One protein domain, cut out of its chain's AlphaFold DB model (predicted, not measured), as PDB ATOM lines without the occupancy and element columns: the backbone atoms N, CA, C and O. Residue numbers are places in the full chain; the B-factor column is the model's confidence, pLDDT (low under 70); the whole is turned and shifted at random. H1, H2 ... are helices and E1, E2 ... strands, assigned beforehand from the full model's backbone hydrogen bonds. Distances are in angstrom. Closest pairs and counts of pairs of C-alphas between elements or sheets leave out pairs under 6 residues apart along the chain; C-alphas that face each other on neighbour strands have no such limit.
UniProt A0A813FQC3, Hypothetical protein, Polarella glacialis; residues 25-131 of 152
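This is residues 25 to 131 of the 152 residues of the protein "Hypothetical protein" of Polarella glacialis (UniProt A0A813FQC3). The model is a long rod, with a small two-strand hairpin, E1 and E2, at one end and the long helix H5 reaching away towards the other. Between these ends, H1 runs towards the hairpin end and leads into the short H2, H4 packs on H2 with residues 88 to 90, and the short H3 lies near H2. H5 is loosely placed: it touches no helix, and most of its length, residues 100 to 109 and 111 to 127, sticks out. There are 107 residues printed, with five named helices and two named strands in the order H1, H2, E1, E2, H3, H4, H5; the sheet, E1 - E2, is antiparallel and the class is mostly helix. The whole is extended, with a radius of gyration of the C-alphas of 23.1 A and spans of 85 by 23 by 17 A.

Strands E1, residues 59 to 62, and E2, residues 65 to 70, form a hairpin, antiparallel with 148 degrees between their directions. N 60 and O 69 are 3.0 A apart and N 65 and O 62 are 3.2 A apart, both within hydrogen-bond range. H3, residues 73 to 77, is close to but not clearly touching H2, residues 50 to 55; their closest C-alphas, of Asp 51 and Leu 73, are 5.9 A apart. H4, residues 87 to 98, touches H2 with residues 88 to 90 alone, at a steep tilt of 49 degrees, opposite ways; the closest C-alphas, of Ala 54 and Ala 89, are 5.4 A apart. H1, residues 25 to 48, and H2 only just touch, with 3 pairs of C-alphas within 8 A, and touch only at the corner by their link; they are about perpendicular at 89 degrees, and their closest C-alphas, of Leu 46 and Thr 53, are 6.0 A apart. H1 and H4 are close but not clearly touching, with the C-alphas of Leu 46 and Ala 89 closest at 7.5 A. H5, residues 100 to 127, meets H4 only through their link and is apart from H1. In H1, H2, H3, H4 and H5 every O i to N i+4 pair is within hydrogen-bond range.

E1 measures 9.3 A and E2 12.9 A, with C-alpha 65 at (48.948, -56.188, -24.258). H1 begins at C-alpha 25, (56.016, -1.979, -49.615), and is 34.9 A long. H2 is 8.2 A, H3 6.5 A and H4 16.1 A long. H5 is 40.1 A long and ends at C-alpha 127, (55.505, 6.885, -70.573).

The two C-alphas farthest apart, of Gly 64 and Arg 130, are 85.5 A apart. The printed part has no cut and no long link; H3 to H4, with 9 residues between them, is short. Confidence is under 70 at residues 61 to 68, 75 to 82 and 127 to 131, and the mean pLDDT of the printed part is 78.0.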
ATOM      1  N   GLN A  25      56.780  -1.092 -48.743       75.31
ATOM      2  CA  GLN A  25      56.016  -1.979 -49.615       75.31
ATOM      3  C   GLN A  25      56.704  -3.338 -49.849       75.31
ATOM      4  O   GLN A  25      56.033  -4.370 -49.844       75.31
ATOM      5  N   ALA A  26      58.027  -3.374 -50.034       78.81
ATOM      6  CA  ALA A  26      58.756  -4.618 -50.283       78.81
ATOM      7  C   ALA A  26      58.752  -5.543 -49.054       78.81
ATOM      8  O   ALA A  26      58.605  -6.761 -49.187       78.81
ATOM      9  N   LEU A  27      58.847  -4.964 -47.852       83.25
ATOM     10  CA  LEU A  27      58.754  -5.707 -46.593       83.25
ATOM     11  C   LEU A  27      57.370  -6.340 -46.406       83.25
ATOM     12  O   LEU A  27      57.280  -7.494 -45.983       83.25
ATOM     13  N   LEU A  28      56.299  -5.628 -46.776       83.06
ATOM     14  CA  LEU A  28      54.938  -6.168 -46.735       83.06
ATOM     15  C   LEU A  28      54.774  -7.377 -47.662       83.06
ATOM     16  O   LEU A  28      54.222  -8.393 -47.241       83.06
ATOM     17  N   VAL A  29      55.299  -7.309 -48.888       84.31
ATOM     18  CA  VAL A  29      55.238  -8.428 -49.847       84.31
ATOM     19  C   VAL A  29      56.040  -9.639 -49.355       84.31
ATOM     20  O   VAL A  29      55.551 -10.766 -49.425       84.31
ATOM     21  N   MET A  30      57.236  -9.427 -48.796       85.12
ATOM     22  CA  MET A  30      58.045 -10.493 -48.185       85.12
ATOM     23  C   MET A  30      57.324 -11.166 -47.009       85.12
ATOM     24  O   MET A  30      57.247 -12.391 -46.947       85.12
ATOM     25  N   CYS A  31      56.755 -10.378 -46.092       87.56
ATOM     26  CA  CYS A  31      56.006 -10.889 -44.941       87.56
ATOM     27  C   CYS A  31      54.796 -11.730 -45.380       87.56
ATOM     28  O   CYS A  31      54.542 -12.822 -44.862       87.56
ATOM     29  N   ASN A  32      54.085 -11.241 -46.394       85.75
ATOM     30  CA  ASN A  32      52.965 -11.927 -47.018       85.75
ATOM     31  C   ASN A  32      53.395 -13.286 -47.609       85.75
ATOM     32  O   ASN A  32      52.804 -14.319 -47.291       85.75
ATOM     33  N   ALA A  33      54.489 -13.307 -48.376       86.44
ATOM     34  CA  ALA A  33      55.046 -14.527 -48.959       86.44
ATOM     35  C   ALA A  33      55.479 -15.549 -47.893       86.44
ATOM     36  O   ALA A  33      55.135 -16.727 -47.997       86.44
ATOM     37  N   ILE A  34      56.175 -15.112 -46.838       87.94
ATOM     38  CA  ILE A  34      56.585 -15.988 -45.727       87.94
ATOM     39  C   ILE A  34      55.362 -16.591 -45.030       87.94
ATOM     40  O   ILE A  34      55.349 -17.787 -44.737       87.94
ATOM     41  N   SER A  35      54.317 -15.791 -44.811       88.12
ATOM     42  CA  SER A  35      53.071 -16.258 -44.192       88.12
ATOM     43  C   SER A  35      52.411 -17.376 -45.009       88.12
ATOM     44  O   SER A  35      51.976 -18.381 -44.444       88.12
ATOM     45  N   TYR A  36      52.399 -17.254 -46.341       84.50
ATOM     46  CA  TYR A  36      51.910 -18.308 -47.235       84.50
ATOM     47  C   TYR A  36      52.779 -19.564 -47.215       84.50
ATOM     48  O   TYR A  36      52.243 -20.669 -47.166       84.50
ATOM     49  N   ILE A  37      54.105 -19.409 -47.247       88.94
ATOM     50  CA  ILE A  37      55.040 -20.540 -47.213       88.94
ATOM     51  C   ILE A  37      54.867 -21.323 -45.910       88.94
ATOM     52  O   ILE A  37      54.785 -22.550 -45.941       88.94
ATOM     53  N   LEU A  38      54.753 -20.629 -44.774       88.81
ATOM     54  CA  LEU A  38      54.529 -21.254 -43.472       88.81
ATOM     55  C   LEU A  38      53.205 -22.023 -43.445       88.81
ATOM     56  O   LEU A  38      53.172 -23.183 -43.037       88.81
ATOM     57  N   LEU A  39      52.125 -21.401 -43.926       85.25
ATOM     58  CA  LEU A  39      50.814 -22.040 -44.004       85.25
ATOM     59  C   LEU A  39      50.843 -23.296 -44.890       85.25
ATOM     60  O   LEU A  39      50.339 -24.347 -44.489       85.25
ATOM     61  N   ALA A  40      51.458 -23.203 -46.071       85.19
ATOM     62  CA  ALA A  40      51.602 -24.319 -47.002       85.19
ATOM     63  C   ALA A  40      52.439 -25.456 -46.401       85.19
ATOM     64  O   ALA A  40      52.063 -26.622 -46.524       85.19
ATOM     65  N   LEU A  41      53.528 -25.131 -45.699       87.00
ATOM     66  CA  LEU A  41      54.369 -26.113 -45.022       87.00
ATOM     67  C   LEU A  41      53.598 -26.835 -43.909       87.00
ATOM     68  O   LEU A  41      53.645 -28.061 -43.831       87.00
ATOM     69  N   CYS A  42      52.842 -26.105 -43.084       85.19
ATOM     70  CA  CYS A  42      52.003 -26.703 -42.044       85.19
ATOM     71  C   CYS A  42      50.952 -27.659 -42.632       85.19
ATOM     72  O   CYS A  42      50.772 -28.760 -42.111       85.19
ATOM     73  N   MET A  43      50.304 -27.286 -43.741       83.69
ATOM     74  CA  MET A  43      49.352 -28.166 -44.435       83.69
ATOM     75  C   MET A  43      50.023 -29.382 -45.082       83.69
ATOM     76  O   MET A  43      49.496 -30.494 -45.000       83.69
ATOM     77  N   ALA A  44      51.197 -29.205 -45.688       87.00
ATOM     78  CA  ALA A  44      51.955 -30.304 -46.278       87.00
ATOM     79  C   ALA A  44      52.353 -31.341 -45.217       87.00
ATOM     80  O   ALA A  44      52.184 -32.542 -45.434       87.00
ATOM     81  N   LEU A  45      52.797 -30.889 -44.040       86.25
ATOM     82  CA  LEU A  45      53.131 -31.765 -42.915       86.25
ATOM     83  C   LEU A  45      51.912 -32.562 -42.424       86.25
ATOM     84  O   LEU A  45      52.019 -33.770 -42.206       86.25
ATOM     85  N   LEU A  46      50.748 -31.910 -42.317       82.88
ATOM     86  CA  LEU A  46      49.483 -32.564 -41.957       82.88
ATOM     87  C   LEU A  46      49.016 -33.583 -43.011       82.88
ATOM     88  O   LEU A  46      48.275 -34.498 -42.672       82.88
ATOM     89  N   THR A  47      49.457 -33.457 -44.266       83.31
ATOM     90  CA  THR A  47      49.075 -34.366 -45.361       83.31
ATOM     91  C   THR A  47      50.018 -35.566 -45.477       83.31
ATOM     92  O   THR A  47      49.563 -36.688 -45.681       83.31
ATOM     93  N   ILE A  48      51.332 -35.351 -45.342       86.56
ATOM     94  CA  ILE A  48      52.347 -36.407 -45.508       86.56
ATOM     95  C   ILE A  48      52.363 -37.359 -44.306       86.56
ATOM     96  O   ILE A  48      52.501 -38.568 -44.475       86.56
ATOM     97  N   ALA A  49      52.251 -36.819 -43.089       84.00
ATOM     98  CA  ALA A  49      52.385 -37.591 -41.857       84.00
ATOM     99  C   ALA A  49      51.377 -37.111 -40.800       84.00
ATOM    100  O   ALA A  49      51.756 -36.482 -39.801       84.00
ATOM    101  N   PRO A  50      50.078 -37.400 -40.994       79.38
ATOM    102  CA  PRO A  50      49.035 -36.906 -40.108       79.38
ATOM    103  C   PRO A  50      49.150 -37.503 -38.696       79.38
ATOM    104  O   PRO A  50      48.926 -36.801 -37.717       79.38
ATOM    105  N   ASP A  51      49.591 -38.758 -38.564       77.25
ATOM    106  CA  ASP A  51      49.762 -39.414 -37.260       77.25
ATOM    107  C   ASP A  51      50.865 -38.760 -36.416       77.25
ATOM    108  O   ASP A  51      50.669 -38.460 -35.236       77.25
ATOM    109  N   TYR A  52      52.006 -38.456 -37.037       79.88
ATOM    110  CA  TYR A  52      53.128 -37.808 -36.363       79.88
ATOM    111  C   TYR A  52      52.826 -36.353 -35.992       79.88
ATOM    112  O   TYR A  52      53.200 -35.902 -34.912       79.88
ATOM    113  N   THR A  53      52.135 -35.614 -36.856       81.31
ATOM    114  CA  THR A  53      51.805 -34.198 -36.617       81.31
ATOM    115  C   THR A  53      50.638 -34.013 -35.648       81.31
ATOM    116  O   THR A  53      50.618 -33.041 -34.888       81.31
ATOM    117  N   ALA A  54      49.684 -34.947 -35.624       80.69
ATOM    118  CA  ALA A  54      48.533 -34.902 -34.731       80.69
ATOM    119  C   ALA A  54      48.840 -35.438 -33.325       80.69
ATOM    120  O   ALA A  54      48.344 -34.865 -32.353       80.69
ATOM    121  N   PHE A  55      49.641 -36.504 -33.196       79.81
ATOM    122  CA  PHE A  55      49.868 -37.191 -31.914       79.81
ATOM    123  C   PHE A  55      51.317 -37.135 -31.408       79.81
ATOM    124  O   PHE A  55      51.545 -37.332 -30.211       79.81
ATOM    125  N   GLY A  56      52.297 -36.818 -32.257       76.94
ATOM    126  CA  GLY A  56      53.708 -36.773 -31.867       76.94
ATOM    127  C   GLY A  56      54.265 -38.153 -31.497       76.94
ATOM    128  O   GLY A  56      53.957 -39.152 -32.140       76.94
ATOM    129  N   SER A  57      55.093 -38.218 -30.448       72.94
ATOM    130  CA  SER A  57      55.697 -39.463 -29.937       72.94
ATOM    131  C   SER A  57      54.859 -40.177 -28.866       72.94
ATOM    132  O   SER A  57      55.343 -41.105 -28.217       72.94
ATOM    133  N   GLN A  58      53.606 -39.758 -28.659       71.81
ATOM    134  CA  GLN A  58      52.750 -40.324 -27.619       71.81
ATOM    135  C   GLN A  58      52.516 -41.826 -27.846       71.81
ATOM    136  O   GLN A  58      52.129 -42.273 -28.932       71.81
ATOM    137  N   THR A  59      52.741 -42.610 -26.793       72.12
ATOM    138  CA  THR A  59      52.415 -44.037 -26.742       72.12
ATOM    139  C   THR A  59      51.410 -44.263 -25.628       72.12
ATOM    140  O   THR A  59      51.555 -43.726 -24.532       72.12
ATOM    141  N   VAL A  60      50.366 -45.031 -25.920       70.06
ATOM    142  CA  VAL A  60      49.333 -45.379 -24.941       70.06
ATOM    143  C   VAL A  60      49.455 -46.867 -24.643       70.06
ATOM    144  O   VAL A  60      49.555 -47.696 -25.557       70.06
ATOM    145  N   ALA A  61      49.465 -47.204 -23.354       66.00
ATOM    146  CA  ALA A  61      49.389 -48.584 -22.902       66.00
ATOM    147  C   ALA A  61      47.988 -49.127 -23.212       66.00
ATOM    148  O   ALA A  61      46.983 -48.567 -22.784       66.00
ATOM    149  N   VAL A  62      47.921 -50.201 -23.998       67.62
ATOM    150  CA  VAL A  62      46.659 -50.888 -24.282       67.62
ATOM    151  C   VAL A  62      46.438 -51.909 -23.175       67.62
ATOM    152  O   VAL A  62      47.264 -52.809 -23.007       67.62
ATOM    153  N   GLU A  63      45.337 -51.783 -22.432       60.19
ATOM    154  CA  GLU A  63      44.934 -52.790 -21.448       60.19
ATOM    155  C   GLU A  63      44.821 -54.159 -22.140       60.19
ATOM    156  O   GLU A  63      44.068 -54.330 -23.096       60.19
ATOM    157  N   GLY A  64      45.641 -55.123 -21.710       64.38
ATOM    158  CA  GLY A  64      45.663 -56.491 -22.249       64.38
ATOM    159  C   GLY A  64      46.852 -56.848 -23.151       64.38
ATOM    160  O   GLY A  64      47.086 -58.029 -23.393       64.38
ATOM    161  N   SER A  65      47.670 -55.888 -23.595       59.50
ATOM    162  CA  SER A  65      48.948 -56.188 -24.258       59.50
ATOM    163  C   SER A  65      50.039 -55.298 -23.677       59.50
ATOM    164  O   SER A  65      50.065 -54.108 -23.976       59.50
ATOM    165  N   GLY A  66      50.944 -55.858 -22.872       61.47
ATOM    166  CA  GLY A  66      52.028 -55.140 -22.177       61.47
ATOM    167  C   GLY A  66      53.065 -54.441 -23.073       61.47
ATOM    168  O   GLY A  66      54.130 -54.067 -22.597       61.47
ATOM    169  N   THR A  67      52.778 -54.262 -24.364       69.25
ATOM    170  CA  THR A  67      53.584 -53.487 -25.306       69.25
ATOM    171  C   THR A  67      52.952 -52.105 -25.516       69.25
ATOM    172  O   THR A  67      51.824 -52.041 -26.025       69.25
ATOM    173  N   PRO A  68      53.644 -50.999 -25.182       67.56
ATOM    174  CA  PRO A  68      53.174 -49.656 -25.506       67.56
ATOM    175  C   PRO A  68      53.080 -49.503 -27.029       67.56
ATOM    176  O   PRO A  68      54.005 -49.865 -27.756       67.56
ATOM    177  N   ARG A  69      51.943 -49.007 -27.529       71.50
ATOM    178  CA  ARG A  69      51.714 -48.801 -28.969       71.50
ATOM    179  C   ARG A  69      51.517 -47.315 -29.263       71.50
ATOM    180  O   ARG A  69      50.926 -46.594 -28.462       71.50
ATOM    181  N   HIS A  70      52.006 -46.872 -30.418       72.81
ATOM    182  CA  HIS A  70      51.866 -45.490 -30.877       72.81
ATOM    183  C   HIS A  70      50.402 -45.138 -31.184       72.81
ATOM    184  O   HIS A  70      49.630 -45.985 -31.644       72.81
ATOM    185  N   CYS A  71      50.021 -43.888 -30.914       72.50
ATOM    186  CA  CYS A  71      48.722 -43.346 -31.310       72.50
ATOM    187  C   CYS A  71      48.691 -43.077 -32.822       72.50
ATOM    188  O   CYS A  71      49.546 -42.368 -33.340       72.50
ATOM    189  N   THR A  72      47.681 -43.615 -33.507       76.25
ATOM    190  CA  THR A  72      47.390 -43.362 -34.927       76.25
ATOM    191  C   THR A  72      45.939 -42.906 -35.099       76.25
ATOM    192  O   THR A  72      45.077 -43.202 -34.262       76.25
ATOM    193  N   LEU A  73      45.641 -42.204 -36.192       71.19
ATOM    194  CA  LEU A  73      44.316 -41.689 -36.542       71.19
ATOM    195  C   LEU A  73      43.269 -42.801 -36.601       71.19
ATOM    196  O   LEU A  73      42.198 -42.661 -36.012       71.19
ATOM    197  N   SER A  74      43.609 -43.942 -37.207       70.56
ATOM    198  CA  SER A  74      42.713 -45.100 -37.317       70.56
ATOM    199  C   SER A  74      42.283 -45.643 -35.951       70.56
ATOM    200  O   SER A  74      41.195 -46.187 -35.797       70.56
ATOM    201  N   ARG A  75      43.118 -45.503 -34.915       68.38
ATOM    202  CA  ARG A  75      42.793 -45.965 -33.558       68.38
ATOM    203  C   ARG A  75      41.847 -45.009 -32.828       68.38
ATOM    204  O   ARG A  75      41.026 -45.463 -32.032       68.38
ATOM    205  N   ARG A  76      41.933 -43.709 -33.111       68.75
ATOM    206  CA  ARG A  76      40.994 -42.716 -32.579       68.75
ATOM    207  C   ARG A  76      39.592 -42.891 -33.166       68.75
ATOM    208  O   ARG A  76      38.622 -42.742 -32.433       68.75
ATOM    209  N   GLU A  77      39.498 -43.254 -34.441       68.12
ATOM    210  CA  GLU A  77      38.223 -43.595 -35.089       68.12
ATOM    211  C   GLU A  77      37.573 -44.835 -34.451       68.12
ATOM    212  O   GLU A  77      36.373 -44.852 -34.202       68.12
ATOM    213  N   ASN A  78      38.388 -45.814 -34.045       65.94
ATOM    214  CA  ASN A  78      37.955 -47.033 -33.351       65.94
ATOM    215  C   ASN A  78      37.656 -46.850 -31.843       65.94
ATOM    216  O   ASN A  78      37.602 -47.828 -31.100       65.94
ATOM    217  N   GLY A  79      37.475 -45.614 -31.362       60.53
ATOM    218  CA  GLY A  79      36.993 -45.348 -30.001       60.53
ATOM    219  C   GLY A  79      38.052 -45.365 -28.894       60.53
ATOM    220  O   GLY A  79      37.702 -45.309 -27.714       60.53
ATOM    221  N   ALA A  80      39.350 -45.384 -29.221       61.19
ATOM    222  CA  ALA A  80      40.398 -45.215 -28.217       61.19
ATOM    223  C   ALA A  80      40.478 -43.744 -27.761       61.19
ATOM    224  O   ALA A  80      41.290 -42.957 -28.254       61.19
ATOM    225  N   ALA A  81      39.642 -43.374 -26.789       60.44
ATOM    226  CA  ALA A  81      39.564 -42.026 -26.212       60.44
ATOM    227  C   ALA A  81      40.864 -41.550 -25.523       60.44
ATOM    228  O   ALA A  81      40.979 -40.387 -25.155       60.44
ATOM    229  N   SER A  82      41.855 -42.432 -25.363       67.44
ATOM    230  CA  SER A  82      43.112 -42.146 -24.663       67.44
ATOM    231  C   SER A  82      44.153 -41.385 -25.512       67.44
ATOM    232  O   SER A  82      45.136 -40.894 -24.965       67.44
ATOM    233  N   CYS A  83      43.944 -41.217 -26.826       71.44
ATOM    234  CA  CYS A  83      44.852 -40.445 -27.688       71.44
ATOM    235  C   CYS A  83      44.402 -38.976 -27.839       71.44
ATOM    236  O   CYS A  83      43.488 -38.655 -28.615       71.44
ATOM    237  N   GLN A  84      45.082 -38.061 -27.139       78.06
ATOM    238  CA  GLN A  84      44.843 -36.620 -27.246       78.06
ATOM    239  C   GLN A  84      45.502 -36.039 -28.506       78.06
ATOM    240  O   GLN A  84      46.684 -36.252 -28.763       78.06
ATOM    241  N   ILE A  85      44.721 -35.289 -29.290       79.44
ATOM    242  CA  ILE A  85      45.216 -34.602 -30.488       79.44
ATOM    243  C   ILE A  85      45.913 -33.303 -30.087       79.44
ATOM    244  O   ILE A  85      45.464 -32.613 -29.168       79.44
ATOM    245  N   SER A  86      46.989 -32.956 -30.788       82.12
ATOM    246  CA  SER A  86      47.678 -31.683 -30.612       82.12
ATOM    247  C   SER A  86      46.741 -30.509 -30.898       82.12
ATOM    248  O   SER A  86      45.999 -30.502 -31.887       82.12
ATOM    249  N   VAL A  87      46.818 -29.481 -30.048       83.12
ATOM    250  CA  VAL A  87      46.061 -28.229 -30.204       83.12
ATOM    251  C   VAL A  87      46.364 -27.588 -31.556       83.12
ATOM    252  O   VAL A  87      45.459 -27.065 -32.202       83.12
ATOM    253  N   ILE A  88      47.611 -27.694 -32.026       79.25
ATOM    254  CA  ILE A  88      48.040 -27.100 -33.293       79.25
ATOM    255  C   ILE A  88      47.365 -27.793 -34.486       79.25
ATOM    256  O   ILE A  88      46.831 -27.122 -35.363       79.25
ATOM    257  N   ALA A  89      47.284 -29.127 -34.472       79.12
ATOM    258  CA  ALA A  89      46.643 -29.903 -35.529       79.12
ATOM    259  C   ALA A  89      45.122 -29.673 -35.548       79.12
ATOM    260  O   ALA A  89      44.530 -29.484 -36.611       79.12
ATOM    261  N   ALA A  90      44.492 -29.606 -34.371       82.56
ATOM    262  CA  ALA A  90      43.070 -29.290 -34.255       82.56
ATOM    263  C   ALA A  90      42.747 -27.862 -34.727       82.56
ATOM    264  O   ALA A  90      41.730 -27.640 -35.385       82.56
ATOM    265  N   PHE A  91      43.610 -26.893 -34.414       83.06
ATOM    266  CA  PHE A  91      43.456 -25.503 -34.831       83.06
ATOM    267  C   PHE A  91      43.588 -25.341 -36.350       83.06
ATOM    268  O   PHE A  91      42.691 -24.778 -36.979       83.06
ATOM    269  N   PHE A  92      44.640 -25.901 -36.954       80.31
ATOM    270  CA  PHE A  92      44.820 -25.874 -38.409       80.31
ATOM    271  C   PHE A  92      43.697 -26.603 -39.149       80.31
ATOM    272  O   PHE A  92      43.198 -26.080 -40.142       80.31
ATOM    273  N   GLY A  93      43.244 -27.755 -38.642       77.81
ATOM    274  CA  GLY A  93      42.098 -28.465 -39.214       77.81
ATOM    275  C   GLY A  93      40.820 -27.619 -39.204       77.81
ATOM    276  O   GLY A  93      40.095 -27.572 -40.195       77.81
ATOM    277  N   ARG A  94      40.566 -26.872 -38.122       80.88
ATOM    278  CA  ARG A  94      39.423 -25.947 -38.049       80.88
ATOM    279  C   ARG A  94      39.569 -24.760 -38.995       80.88
ATOM    280  O   ARG A  94      38.590 -24.396 -39.634       80.88
ATOM    281  N   ILE A  95      40.762 -24.181 -39.118       77.56
ATOM    282  CA  ILE A  95      41.025 -23.083 -40.063       77.56
ATOM    283  C   ILE A  95      40.832 -23.544 -41.506       77.56
ATOM    284  O   ILE A  95      40.187 -22.838 -42.277       77.56
ATOM    285  N   ALA A  96      41.338 -24.728 -41.858       76.56
ATOM    286  CA  ALA A  96      41.197 -25.298 -43.197       76.56
ATOM    287  C   ALA A  96      39.727 -25.401 -43.622       76.56
ATOM    288  O   ALA A  96      39.378 -25.079 -44.753       76.56
ATOM    289  N   VAL A  97      38.868 -25.826 -42.693       76.69
ATOM    290  CA  VAL A  97      37.435 -26.010 -42.941       76.69
ATOM    291  C   VAL A  97      36.671 -24.683 -42.872       76.69
ATOM    292  O   VAL A  97      35.738 -24.473 -43.643       76.69
ATOM    293  N   ALA A  98      37.053 -23.774 -41.971       74.44
ATOM    294  CA  ALA A  98      36.303 -22.547 -41.703       74.44
ATOM    295  C   ALA A  98      36.682 -21.354 -42.597       74.44
ATOM    296  O   ALA A  98      35.869 -20.443 -42.752       74.44
ATOM    297  N   MET A  99      37.886 -21.317 -43.181       74.38
ATOM    298  CA  MET A  99      38.403 -20.123 -43.873       74.38
ATOM    299  C   MET A  99      38.529 -20.182 -45.414       74.38
ATOM    300  O   MET A  99      39.348 -19.432 -45.956       74.38
ATOM    301  N   PRO A 100      37.738 -20.961 -46.185       76.38
ATOM    302  CA  PRO A 100      37.851 -20.922 -47.646       76.38
ATOM    303  C   PRO A 100      37.526 -19.529 -48.211       76.38
ATOM    304  O   PRO A 100      38.184 -19.070 -49.140       76.38
ATOM    305  N   PHE A 101      36.585 -18.799 -47.601       78.25
ATOM    306  CA  PHE A 101      36.221 -17.446 -48.039       78.25
ATOM    307  C   PHE A 101      37.368 -16.437 -47.887       78.25
ATOM    308  O   PHE A 101      37.660 -15.683 -48.814       78.25
ATOM    309  N   PHE A 102      38.051 -16.450 -46.737       77.19
ATOM    310  CA  PHE A 102      39.182 -15.556 -46.484       77.19
ATOM    311  C   PHE A 102      40.336 -15.833 -47.454       77.19
ATOM    312  O   PHE A 102      40.915 -14.900 -48.004       77.19
ATOM    313  N   SER A 103      40.618 -17.111 -47.727       81.81
ATOM    314  CA  SER A 103      41.652 -17.508 -48.685       81.81
ATOM    315  C   SER A 103      41.351 -17.009 -50.102       81.81
ATOM    316  O   SER A 103      42.225 -16.424 -50.741       81.81
ATOM    317  N   VAL A 104      40.108 -17.159 -50.569       84.12
ATOM    318  CA  VAL A 104      39.683 -16.686 -51.896       84.12
ATOM    319  C   VAL A 104      39.777 -15.161 -51.997       84.12
ATOM    320  O   VAL A 104      40.369 -14.644 -52.944       84.12
ATOM    321  N   ALA A 105      39.255 -14.430 -51.009       85.75
ATOM    322  CA  ALA A 105      39.334 -12.969 -50.982       85.75
ATOM    323  C   ALA A 105      40.792 -12.473 -50.995       85.75
ATOM    324  O   ALA A 105      41.144 -11.556 -51.739       85.75
ATOM    325  N   TYR A 106      41.657 -13.120 -50.216       83.38
ATOM    326  CA  TYR A 106      43.072 -12.781 -50.126       83.38
ATOM    327  C   TYR A 106      43.848 -13.121 -51.409       83.38
ATOM    328  O   TYR A 106      44.709 -12.344 -51.831       83.38
ATOM    329  N   PHE A 107      43.509 -14.220 -52.087       85.94
ATOM    330  CA  PHE A 107      44.055 -14.555 -53.405       85.94
ATOM    331  C   PHE A 107      43.746 -13.457 -54.432       85.94
ATOM    332  O   PHE A 107      44.655 -12.966 -55.106       85.94
ATOM    333  N   PHE A 108      42.488 -13.011 -54.498       88.81
ATOM    334  CA  PHE A 108      42.097 -11.917 -55.387       88.81
ATOM    335  C   PHE A 108      42.766 -10.590 -55.013       88.81
ATOM    336  O   PHE A 108      43.188  -9.860 -55.908       88.81
ATOM    337  N   ALA A 109      42.926 -10.291 -53.721       87.00
ATOM    338  CA  ALA A 109      43.623  -9.088 -53.271       87.00
ATOM    339  C   ALA A 109      45.099  -9.066 -53.717       87.00
ATOM    340  O   ALA A 109      45.577  -8.039 -54.200       87.00
ATOM    341  N   ASN A 110      45.803 -10.199 -53.624       86.06
ATOM    342  CA  ASN A 110      47.189 -10.318 -54.095       86.06
ATOM    343  C   ASN A 110      47.289 -10.133 -55.617       86.06
ATOM    344  O   ASN A 110      48.129  -9.368 -56.091       86.06
ATOM    345  N   TRP A 111      46.396 -10.763 -56.387       89.06
ATOM    346  CA  TRP A 111      46.333 -10.571 -57.840       89.06
ATOM    347  C   TRP A 111      45.994  -9.134 -58.237       89.06
ATOM    348  O   TRP A 111      46.593  -8.599 -59.168       89.06
ATOM    349  N   ALA A 112      45.076  -8.482 -57.521       89.38
ATOM    350  CA  ALA A 112      44.738  -7.083 -57.747       89.38
ATOM    351  C   ALA A 112      45.937  -6.163 -57.475       89.38
ATOM    352  O   ALA A 112      46.200  -5.254 -58.264       89.38
ATOM    353  N   PHE A 113      46.695  -6.422 -56.405       86.00
ATOM    354  CA  PHE A 113      47.903  -5.670 -56.073       86.00
ATOM    355  C   PHE A 113      48.991  -5.826 -57.141       86.00
ATOM    356  O   PHE A 113      49.507  -4.825 -57.638       86.00
ATOM    357  N   ILE A 114      49.286  -7.064 -57.551       86.31
ATOM    358  CA  ILE A 114      50.244  -7.346 -58.630       86.31
ATOM    359  C   ILE A 114      49.779  -6.687 -59.931       86.31
ATOM    360  O   ILE A 114      50.566  -6.018 -60.590       86.31
ATOM    361  N   GLY A 115      48.493  -6.797 -60.273       90.44
ATOM    362  CA  GLY A 115      47.923  -6.170 -61.464       90.44
ATOM    363  C   GLY A 115      48.087  -4.651 -61.461       90.44
ATOM    364  O   GLY A 115      48.542  -4.081 -62.451       90.44
ATOM    365  N   LYS A 116      47.788  -3.984 -60.340       88.50
ATOM    366  CA  LYS A 116      48.008  -2.536 -60.193       88.50
ATOM    367  C   LYS A 116      49.483  -2.169 -60.318       88.50
ATOM    368  O   LYS A 116      49.800  -1.241 -61.057       88.50
ATOM    369  N   PHE A 117      50.369  -2.911 -59.657       85.31
ATOM    370  CA  PHE A 117      51.809  -2.691 -59.741       85.31
ATOM    371  C   PHE A 117      52.327  -2.856 -61.176       85.31
ATOM    372  O   PHE A 117      53.020  -1.977 -61.676       85.31
ATOM    373  N   CYS A 118      51.931  -3.924 -61.875       88.19
ATOM    374  CA  CYS A 118      52.292  -4.148 -63.271       88.19
ATOM    375  C   CYS A 118      51.775  -3.034 -64.183       88.19
ATOM    376  O   CYS A 118      52.519  -2.584 -65.044       88.19
ATOM    377  N   VAL A 119      50.540  -2.558 -63.994       90.44
ATOM    378  CA  VAL A 119      49.992  -1.447 -64.791       90.44
ATOM    379  C   VAL A 119      50.809  -0.174 -64.586       90.44
ATOM    380  O   VAL A 119      51.214   0.437 -65.569       90.44
ATOM    381  N   VAL A 120      51.098   0.209 -63.338       86.12
ATOM    382  CA  VAL A 120      51.929   1.389 -63.042       86.12
ATOM    383  C   VAL A 120      53.338   1.218 -63.601       86.12
ATOM    384  O   VAL A 120      53.866   2.139 -64.209       86.12
ATOM    385  N   PHE A 121      53.929   0.032 -63.462       85.38
ATOM    386  CA  PHE A 121      55.261  -0.269 -63.973       85.38
ATOM    387  C   PHE A 121      55.327  -0.211 -65.505       85.38
ATOM    388  O   PHE A 121      56.244   0.385 -66.057       85.38
ATOM    389  N   ILE A 122      54.335  -0.772 -66.198       89.94
ATOM    390  CA  ILE A 122      54.193  -0.716 -67.659       89.94
ATOM    391  C   ILE A 122      54.002   0.735 -68.106       89.94
ATOM    392  O   ILE A 122      54.715   1.197 -68.991       89.94
ATOM    393  N   LEU A 123      53.091   1.480 -67.473       86.75
ATOM    394  CA  LEU A 123      52.895   2.903 -67.763       86.75
ATOM    395  C   LEU A 123      54.170   3.710 -67.494       86.75
ATOM    396  O   LEU A 123      54.494   4.579 -68.289       86.75
ATOM    397  N   GLY A 124      54.932   3.390 -66.451       82.25
ATOM    398  CA  GLY A 124      56.265   3.938 -66.218       82.25
ATOM    399  C   GLY A 124      57.207   3.609 -67.373       82.25
ATOM    400  O   GLY A 124      57.706   4.506 -68.029       82.25
ATOM    401  N   LEU A 125      57.391   2.340 -67.730       82.69
ATOM    402  CA  LEU A 125      58.292   1.957 -68.824       82.69
ATOM    403  C   LEU A 125      57.934   2.601 -70.174       82.69
ATOM    404  O   LEU A 125      58.832   2.993 -70.919       82.69
ATOM    405  N   PHE A 126      56.642   2.717 -70.492       82.50
ATOM    406  CA  PHE A 126      56.182   3.252 -71.774       82.50
ATOM    407  C   PHE A 126      56.017   4.784 -71.784       82.50
ATOM    408  O   PHE A 126      56.261   5.398 -72.821       82.50
ATOM    409  N   CYS A 127      55.661   5.425 -70.664       68.12
ATOM    410  CA  CYS A 127      55.505   6.885 -70.573       68.12
ATOM    411  C   CYS A 127      56.764   7.609 -70.047       68.12
ATOM    412  O   CYS A 127      56.930   8.797 -70.317       68.12
ATOM    413  N   GLN A 128      57.693   6.925 -69.370       57.22
ATOM    414  CA  GLN A 128      58.936   7.484 -68.801       57.22
ATOM    415  C   GLN A 128      60.122   7.449 -69.785       57.22
ATOM    416  O   GLN A 128      61.279   7.550 -69.396       57.22
ATOM    417  N   GLN A 129      59.843   7.376 -71.089       52.47
ATOM    418  CA  GLN A 129      60.815   7.651 -72.159       52.47
ATOM    419  C   GLN A 129      60.968   9.162 -72.453       52.47
ATOM    420  O   GLN A 129      61.641   9.541 -73.411       52.47
ATOM    421  N   ARG A 130      60.348  10.056 -71.660       46.31
ATOM    422  CA  ARG A 130      60.397  11.518 -71.875       46.31
ATOM    423  C   ARG A 130      60.571  12.378 -70.625       46.31
ATOM    424  O   ARG A 130      60.062  13.494 -70.588       46.31
ATOM    425  N   GLN A 131      61.335  11.927 -69.635       47.88
ATOM    426  CA  GLN A 131      61.889  12.872 -68.664       47.88
ATOM    427  C   GLN A 131      63.415  12.878 -68.762       47.88
ATOM    428  O   GLN A 131      64.035  11.832 -68.564       47.88
TER     429      GLN A 131